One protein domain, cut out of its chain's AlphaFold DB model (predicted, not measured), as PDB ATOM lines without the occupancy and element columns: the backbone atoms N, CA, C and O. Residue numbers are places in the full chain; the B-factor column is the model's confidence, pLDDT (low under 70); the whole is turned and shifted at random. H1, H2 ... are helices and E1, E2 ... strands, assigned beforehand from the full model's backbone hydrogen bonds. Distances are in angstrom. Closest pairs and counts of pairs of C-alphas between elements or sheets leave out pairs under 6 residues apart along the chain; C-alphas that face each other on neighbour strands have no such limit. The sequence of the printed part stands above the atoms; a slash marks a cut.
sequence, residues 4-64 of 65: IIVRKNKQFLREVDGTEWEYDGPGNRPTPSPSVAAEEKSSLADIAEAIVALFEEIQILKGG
ATOM      1  N   ILE A   4     267.413 181.275 203.002       87.06
ATOM      2  CA  ILE A   4     266.566 182.306 203.605       87.06
ATOM      3  C   ILE A   4     267.157 182.677 204.967       87.06
ATOM      4  O   ILE A   4     267.354 181.813 205.819       87.06
ATOM      5  N   ILE A   5     267.430 183.962 205.176       87.81
ATOM      6  CA  ILE A   5     267.900 184.519 206.447       87.81
ATOM      7  C   ILE A   5     266.879 185.517 206.994       87.81
ATOM      8  O   ILE A   5     266.162 186.160 206.233       87.81
ATOM      9  N   VAL A   6     266.827 185.682 208.316       85.88
ATOM     10  CA  VAL A   6     265.926 186.640 208.974       85.88
ATOM     11  C   VAL A   6     266.748 187.736 209.644       85.88
ATOM     12  O   VAL A   6     267.617 187.453 210.468       85.88
ATOM     13  N   ARG A   7     266.477 189.003 209.315       82.31
ATOM     14  CA  ARG A   7     267.106 190.180 209.936       82.31
ATOM     15  C   ARG A   7     266.059 191.256 210.186       82.31
ATOM     16  O   ARG A   7     265.268 191.558 209.303       82.31
ATOM     17  N   LYS A   8     266.068 191.867 211.377       80.12
ATOM     18  CA  LYS A   8     265.156 192.974 211.742       80.12
ATOM     19  C   LYS A   8     263.679 192.678 211.414       80.12
ATOM     20  O   LYS A   8     262.974 193.541 210.902       80.12
ATOM     21  N   ASN A   9     263.230 191.452 211.697       82.62
ATOM     22  CA  ASN A   9     261.869 190.981 211.419       82.62
ATOM     23  C   ASN A   9     261.484 190.904 209.922       82.62
ATOM     24  O   ASN A   9     260.303 190.834 209.599       82.62
ATOM     25  N   LYS A  10     262.470 190.905 209.018       82.50
ATOM     26  CA  LYS A  10     262.309 190.714 207.571       82.50
ATOM     27  C   LYS A  10     263.076 189.480 207.105       82.50
ATOM     28  O   LYS A  10     264.115 189.152 207.684       82.50
ATOM     29  N   GLN A  11     262.569 188.801 206.078       87.38
ATOM     30  CA  GLN A  11     263.254 187.663 205.466       87.38
ATOM     31  C   GLN A  11     264.030 188.131 204.233       87.38
ATOM     32  O   GLN A  11     263.599 189.032 203.518       87.38
ATOM     33  N   PHE A  12     265.182 187.520 203.995       86.81
ATOM     34  CA  PHE A  12     266.013 187.790 202.831       86.81
ATOM     35  C   PHE A  12     266.449 186.476 202.201       86.81
ATOM     36  O   PHE A  12     266.814 185.538 202.909       86.81
ATOM     37  N   LEU A  13     266.442 186.415 200.876       87.44
ATOM     38  CA  LEU A  13     267.048 185.344 200.107       87.44
ATOM     39  C   LEU A  13     268.504 185.726 199.831       87.44
ATOM     40  O   LEU A  13     268.762 186.698 199.125       87.44
ATOM     41  N   ARG A  14     269.449 184.980 200.403       85.38
ATOM     42  CA  ARG A  14     270.883 185.166 200.179       85.38
ATOM     43  C   ARG A  14     271.399 184.141 199.176       85.38
ATOM     44  O   ARG A  14     271.266 182.936 199.397       85.38
ATOM     45  N   GLU A  15     272.008 184.619 198.102       85.44
ATOM     46  CA  GLU A  15     272.670 183.798 197.090       85.44
ATOM     47  C   GLU A  15     274.095 183.408 197.512       85.44
ATOM     48  O   GLU A  15     274.643 183.930 198.482       85.44
ATOM     49  N   VAL A  16     274.705 182.457 196.795       78.44
ATOM     50  CA  VAL A  16     276.062 181.957 197.109       78.44
ATOM     51  C   VAL A  16     277.116 183.058 196.985       78.44
ATOM     52  O   VAL A  16     278.076 183.062 197.746       78.44
ATOM     53  N   ASP A  17     276.897 183.994 196.063       77.56
ATOM     54  CA  ASP A  17     277.755 185.157 195.826       77.56
ATOM     55  C   ASP A  17     277.645 186.224 196.934       77.56
ATOM     56  O   ASP A  17     278.404 187.182 196.984       77.56
ATOM     57  N   GLY A  18     276.710 186.050 197.877       76.81
ATOM     58  CA  GLY A  18     276.454 187.007 198.953       76.81
ATOM     59  C   GLY A  18     275.369 188.030 198.625       76.81
ATOM     60  O   GLY A  18     274.960 188.762 199.524       76.81
ATOM     61  N   THR A  19     274.836 188.033 197.400       81.00
ATOM     62  CA  THR A  19     273.696 188.869 197.000       81.00
ATOM     63  C   THR A  19     272.478 188.604 197.885       81.00
ATOM     64  O   THR A  19     272.059 187.458 198.055       81.00
ATOM     65  N   GLU A  20     271.895 189.661 198.451       84.69
ATOM     66  CA  GLU A  20     270.722 189.585 199.325       84.69
ATOM     67  C   GLU A  20     269.501 190.223 198.651       84.69
ATOM     68  O   GLU A  20     269.530 191.372 198.204       84.69
ATOM     69  N   TRP A  21     268.392 189.493 198.637       82.88
ATOM     70  CA  TRP A  21     267.109 189.948 198.106       82.88
ATOM     71  C   TRP A  21     266.075 189.957 199.220       82.88
ATOM     72  O   TRP A  21     266.002 188.997 199.981       82.88
ATOM     73  N   GLU A  22     265.267 191.008 199.337       85.25
ATOM     74  CA  GLU A  22     264.169 191.000 200.306       85.25
ATOM     75  C   GLU A  22     263.139 189.948 199.874       85.25
ATOM     76  O   GLU A  22     262.728 189.894 198.711       85.25
ATOM     77  N   TYR A  23     262.773 189.067 200.801       83.69
ATOM     78  CA  TYR A  23     261.870 187.952 200.568       83.69
ATOM     79  C   TYR A  23     260.626 188.126 201.435       83.69
ATOM     80  O   TYR A  23     260.713 188.167 202.657       83.69
ATOM     81  N   ASP A  24     259.460 188.215 200.801       80.81
ATOM     82  CA  ASP A  24     258.176 188.440 201.483       80.81
ATOM     83  C   ASP A  24     257.269 187.192 201.436       80.81
ATOM     84  O   ASP A  24     256.065 187.252 201.651       80.81
ATOM     85  N   GLY A  25     257.853 186.024 201.145       76.94
ATOM     86  CA  GLY A  25     257.142 184.749 201.066       76.94
ATOM     87  C   GLY A  25     256.832 184.268 199.639       76.94
ATOM     88  O   GLY A  25     257.151 184.928 198.644       76.94
ATOM     89  N   PRO A  26     256.250 183.063 199.516       72.44
ATOM     90  CA  PRO A  26     255.957 182.443 198.228       72.44
ATOM     91  C   PRO A  26     254.833 183.195 197.502       72.44
ATOM     92  O   PRO A  26     253.718 183.291 198.002       72.44
ATOM     93  N   GLY A  27     255.131 183.712 196.307       70.75
ATOM     94  CA  GLY A  27     254.190 184.478 195.473       70.75
ATOM     95  C   GLY A  27     254.595 185.938 195.259       70.75
ATOM     96  O   GLY A  27     254.167 186.542 194.278       70.75
ATOM     97  N   ASN A  28     255.487 186.470 196.097       69.62
ATOM     98  CA  ASN A  28     256.069 187.795 195.912       69.62
ATOM     99  C   ASN A  28     257.421 187.686 195.199       69.62
ATOM    100  O   ASN A  28     258.271 186.865 195.553       69.62
ATOM    101  N   ARG A  29     257.618 188.501 194.153       69.88
ATOM    102  CA  ARG A  29     258.898 188.559 193.442       69.88
ATOM    103  C   ARG A  29     259.918 189.231 194.372       69.88
ATOM    104  O   ARG A  29     259.666 190.366 194.774       69.88
ATOM    105  N   PRO A  30     261.034 188.566 194.713       69.75
ATOM    106  CA  PRO A  30     262.033 189.152 195.594       69.75
ATOM    107  C   PRO A  30     262.606 190.425 194.962       69.75
ATOM    108  O   PRO A  30     262.855 190.470 193.752       69.75
ATOM    109  N   THR A  31     262.784 191.471 195.765       70.94
ATOM    110  CA  THR A  31     263.354 192.749 195.322       70.94
ATOM    111  C   THR A  31     264.829 192.827 195.723       70.94
ATOM    112  O   THR A  31     265.197 192.358 196.804       70.94
ATOM    113  N   PRO A  32     265.707 193.373 194.861       66.56
ATOM    114  CA  PRO A  32     267.123 193.490 195.193       66.56
ATOM    115  C   PRO A  32     267.270 194.416 196.396       66.56
ATOM    116  O   PRO A  32     266.797 195.556 196.364       66.56
ATOM    117  N   SER A  33     267.911 193.943 197.468       65.44
ATOM    118  CA  SER A  33     268.207 194.823 198.595       65.44
ATOM    119  C   SER A  33     269.332 195.786 198.197       65.44
ATOM    120  O   SER A  33     270.332 195.360 197.616       65.44
ATOM    121  N   PRO A  34     269.226 197.084 198.525       60.28
ATOM    122  CA  PRO A  34     270.191 198.094 198.087       60.28
ATOM    123  C   PRO A  34     271.598 197.933 198.693       60.28
ATOM    124  O   PRO A  34     272.507 198.648 198.278       60.28
ATOM    125  N   SER A  35     271.802 197.015 199.648       56.25
ATOM    126  CA  SER A  35     273.093 196.826 200.324       56.25
ATOM    127  C   SER A  35     274.202 196.279 199.426       56.25
ATOM    128  O   SER A  35     275.350 196.629 199.657       56.25
ATOM    129  N   VAL A  36     273.891 195.469 198.409       53.34
ATOM    130  CA  VAL A  36     274.927 194.841 197.558       53.34
ATOM    131  C   VAL A  36     275.217 195.691 196.317       53.34
ATOM    132  O   VAL A  36     276.367 195.913 195.952       53.34
ATOM    133  N   ALA A  37     274.181 196.329 195.764       52.97
ATOM    134  CA  ALA A  37     274.307 197.197 194.596       52.97
ATOM    135  C   ALA A  37     275.118 198.484 194.844       52.97
ATOM    136  O   ALA A  37     275.486 199.157 193.884       52.97
ATOM    137  N   ALA A  38     275.342 198.887 196.098       52.22
ATOM    138  CA  ALA A  38     276.144 200.067 196.420       52.22
ATOM    139  C   ALA A  38     277.649 199.755 196.455       52.22
ATOM    140  O   ALA A  38     278.442 200.558 195.971       52.22
ATOM    141  N   GLU A  39     278.024 198.585 196.975       52.34
ATOM    142  CA  GLU A  39     279.424 198.156 197.087       52.34
ATOM    143  C   GLU A  39     279.979 197.759 195.707       52.34
ATOM    144  O   GLU A  39     281.040 198.236 195.309       52.34
ATOM    145  N   GLU A  40     279.189 197.040 194.899       54.84
ATOM    146  CA  GLU A  40     279.564 196.682 193.521       54.84
ATOM    147  C   GLU A  40     279.711 197.901 192.596       54.84
ATOM    148  O   GLU A  40     280.575 197.926 191.723       54.84
ATOM    149  N   LYS A  41     278.902 198.951 192.789       57.06
ATOM    150  CA  LYS A  41     279.009 200.184 191.987       57.06
ATOM    151  C   LYS A  41     280.303 200.946 192.243       57.06
ATOM    152  O   LYS A  41     280.807 201.558 191.306       57.06
ATOM    153  N   SER A  42     280.817 200.912 193.474       57.91
ATOM    154  CA  SER A  42     282.125 201.495 193.778       57.91
ATOM    155  C   SER A  42     283.203 200.723 193.027       57.91
ATOM    156  O   SER A  42     283.885 201.301 192.190       57.91
ATOM    157  N   SER A  43     283.248 199.397 193.193       67.81
ATOM    158  CA  SER A  43     284.266 198.557 192.555       67.81
ATOM    159  C   SER A  43     284.254 198.628 191.025       67.81
ATOM    160  O   SER A  43     285.311 198.584 190.404       67.81
ATOM    161  N   LEU A  44     283.086 198.771 190.395       76.94
ATOM    162  CA  LEU A  44     282.991 198.946 188.942       76.94
ATOM    163  C   LEU A  44     283.545 200.294 188.465       76.94
ATOM    164  O   LEU A  44     284.120 200.353 187.379       76.94
ATOM    165  N   ALA A  45     283.383 201.362 189.250       77.12
ATOM    166  CA  ALA A  45     283.955 202.668 188.934       77.12
ATOM    167  C   ALA A  45     285.487 202.647 189.056       77.12
ATOM    168  O   ALA A  45     286.168 203.108 188.142       77.12
ATOM    169  N   ASP A  46     286.014 202.026 190.115       80.69
ATOM    170  CA  ASP A  46     287.456 201.820 190.306       80.69
ATOM    171  C   ASP A  46     288.068 200.996 189.151       80.69
ATOM    172  O   ASP A  46     289.115 201.342 188.601       80.69
ATOM    173  N   ILE A  47     287.386 199.926 188.718       87.38
ATOM    174  CA  ILE A  47     287.817 199.107 187.571       87.38
ATOM    175  C   ILE A  47     287.771 199.913 186.266       87.38
ATOM    176  O   ILE A  47     288.679 199.798 185.442       87.38
ATOM    177  N   ALA A  48     286.733 200.727 186.058       87.19
ATOM    178  CA  ALA A  48     286.616 201.557 184.863       87.19
ATOM    179  C   ALA A  48     287.748 202.595 184.774       87.19
ATOM    180  O   ALA A  48     288.318 202.770 183.697       87.19
ATOM    181  N   GLU A  49     288.114 203.229 185.890       86.75
ATOM    182  CA  GLU A  49     289.241 204.167 185.953       86.75
ATOM    183  C   GLU A  49     290.574 203.469 185.637       86.75
ATOM    184  O   GLU A  49     291.346 203.951 184.805       86.75
ATOM    185  N   ALA A  50     290.803 202.280 186.203       89.94
ATOM    186  CA  ALA A  50     292.002 201.489 185.925       89.94
ATOM    187  C   ALA A  50     292.120 201.089 184.442       89.94
ATOM    188  O   ALA A  50     293.213 201.112 183.876       89.94
ATOM    189  N   ILE A  51     291.003 200.750 183.786       91.94
ATOM    190  CA  ILE A  51     290.985 200.421 182.351       91.94
ATOM    191  C   ILE A  51     291.364 201.639 181.501       91.94
ATOM    192  O   ILE A  51     292.120 201.490 180.540       91.94
ATOM    193  N   VAL A  52     290.866 202.833 181.841       91.50
ATOM    194  CA  VAL A  52     291.205 204.072 181.120       91.50
ATOM    195  C   VAL A  52     292.696 204.377 181.251       91.50
ATOM    196  O   VAL A  52     293.359 204.561 180.232       91.50
ATOM    197  N   ALA A  53     293.241 204.323 182.470       88.94
ATOM    198  CA  ALA A  53     294.660 204.575 182.714       88.94
ATOM    199  C   ALA A  53     295.572 203.599 181.946       88.94
ATOM    200  O   ALA A  53     296.539 204.010 181.303       88.94
ATOM    201  N   LEU A  54     295.233 202.304 181.947       90.44
ATOM    202  CA  LEU A  54     295.970 201.290 181.185       90.44
ATOM    203  C   LEU A  54     295.870 201.518 179.674       90.44
ATOM    204  O   LEU A  54     296.837 201.295 178.946       90.44
ATOM    205  N   PHE A  55     294.712 201.958 179.181       88.12
ATOM    206  CA  PHE A  55     294.544 202.261 177.766       88.12
ATOM    207  C   PHE A  55     295.419 203.442 177.340       88.12
ATOM    208  O   PHE A  55     296.072 203.357 176.301       88.12
ATOM    209  N   GLU A  56     295.484 204.510 178.138       86.88
ATOM    210  CA  GLU A  56     296.367 205.655 177.878       86.88
ATOM    211  C   GLU A  56     297.845 205.247 177.867       86.88
ATOM    212  O   GLU A  56     298.569 205.608 176.938       86.88
ATOM    213  N   GLU A  57     298.285 204.423 178.823       85.44
ATOM    214  CA  GLU A  57     299.659 203.907 178.862       85.44
ATOM    215  C   GLU A  57     299.999 203.086 177.607       85.44
ATOM    216  O   GLU A  57     301.042 203.285 176.981       85.44
ATOM    217  N   ILE A  58     299.081 202.220 177.166       87.25
ATOM    218  CA  ILE A  58     299.241 201.441 175.932       87.25
ATOM    219  C   ILE A  58     299.293 202.355 174.700       87.25
ATOM    220  O   ILE A  58     300.076 202.090 173.789       87.25
ATOM    221  N   GLN A  59     298.488 203.421 174.638       80.69
ATOM    222  CA  GLN A  59     298.533 204.378 173.524       80.69
ATOM    223  C   GLN A  59     299.864 205.132 173.477       80.69
ATOM    224  O   GLN A  59     300.418 205.301 172.392       80.69
ATOM    225  N   ILE A  60     300.411 205.528 174.630       81.75
ATOM    226  CA  ILE A  60     301.728 206.178 174.725       81.75
ATOM    227  C   ILE A  60     302.828 205.225 174.245       81.75
ATOM    228  O   ILE A  60     303.674 205.613 173.442       81.75
ATOM    229  N   LEU A  61     302.784 203.960 174.672       76.88
ATOM    230  CA  LEU A  61     303.735 202.931 174.240       76.88
ATOM    231  C   LEU A  61     303.599 202.581 172.750       76.88
ATOM    232  O   LEU A  61     304.584 202.224 172.110       76.88
ATOM    233  N   LYS A  62     302.390 202.682 172.187       73.81
ATOM    234  CA  LYS A  62     302.107 202.386 170.774       73.81
ATOM    235  C   LYS A  62     302.393 203.568 169.838       73.81
ATOM    236  O   LYS A  62     302.611 203.346 168.652       73.81
ATOM    237  N   GLY A  63     302.365 204.799 170.347       62.84
ATOM    238  CA  GLY A  63     302.623 206.035 169.600       62.84
ATOM    239  C   GLY A  63     304.048 206.579 169.734       62.84
ATOM    240  O   GLY A  63     304.293 207.710 169.330       62.84
ATOM    241  N   GLY A  64     304.969 205.814 170.326       58.19
ATOM    242  CA  GLY A  64     306.378 206.179 170.467       58.19
ATOM    243  C   GLY A  64     307.224 205.851 169.234       58.19
ATOM    244  O   GLY A  64     308.148 205.051 169.350       58.19
TER     245      GLY A  64
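Overview. This is residues 4 to 64 of the 65 residues of an uncharacterized protein of Heliobacillus mobilis (UniProt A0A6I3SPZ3). A small three-stranded antiparallel sheet forms a head at one end, and the single long helix H1 sticks out from it as an arm, free from residue 38 onward. The printed part has 61 residues, with three named strands and then one named helix along the chain, E1 E2 E3 H1. The sheet, in the order E1, E2, E3, is a meander, each strand the antiparallel neighbour of the one before, and the class is mixed, helices and strands. The whole is extended, with a radius of gyration of the C-alphas of 19.5 A and spans of 62 by 21 by 16 A, the arm making the length.

Along the chain. In the sheet, E2 is residues 10 to 14, 12.6 A from first to last C-alpha. E1 is residues 4 to 7, 10.1 A long, with C-alpha 4 at (266.566, 182.306, 203.605). E3 is residues 20 to 23, 9.1 A long. H1 is residues 34 to 62, 42.2 A long, from C-alpha 34 at (270.191, 198.094, 198.087) to C-alpha 62 at (302.107, 202.386, 170.774).

Arrangement. E2 is the inner strand. E1 and E2 form a hairpin, antiparallel at 137 degrees, with N 5 and O 12 within hydrogen-bond range at 2.8 A. E2 and E3 form a hairpin at 135 degrees, with N 21 and O 13 at 2.9 A. Residues 21 to 22 of E3 also pair, antiparallel, with residues 31 to 32. H1 is on the sheet but only grazes it, with its residues 34 to 37; the closest C-alphas of E3 and H1, those of Glu 20 and Val 36, are 7.0 A apart. In H1, 22 of 25 O i to N i+4 pairs are within hydrogen-bond range.

Size, cuts and confidence. The C-alphas farthest apart, those of Asn 9 and Gly 64, are 62.4 A apart. Without residues 38 to 64, which stand free, the body spans 22 by 20 by 17 A. The printed part has no cut. The links E1 to E2 and E2 to E3 are tight, and E3 to H1 is short. The mean pLDDT of the printed part is 76.7; residues 28 to 30, 32 to 43 and 63 to 64 are under 70.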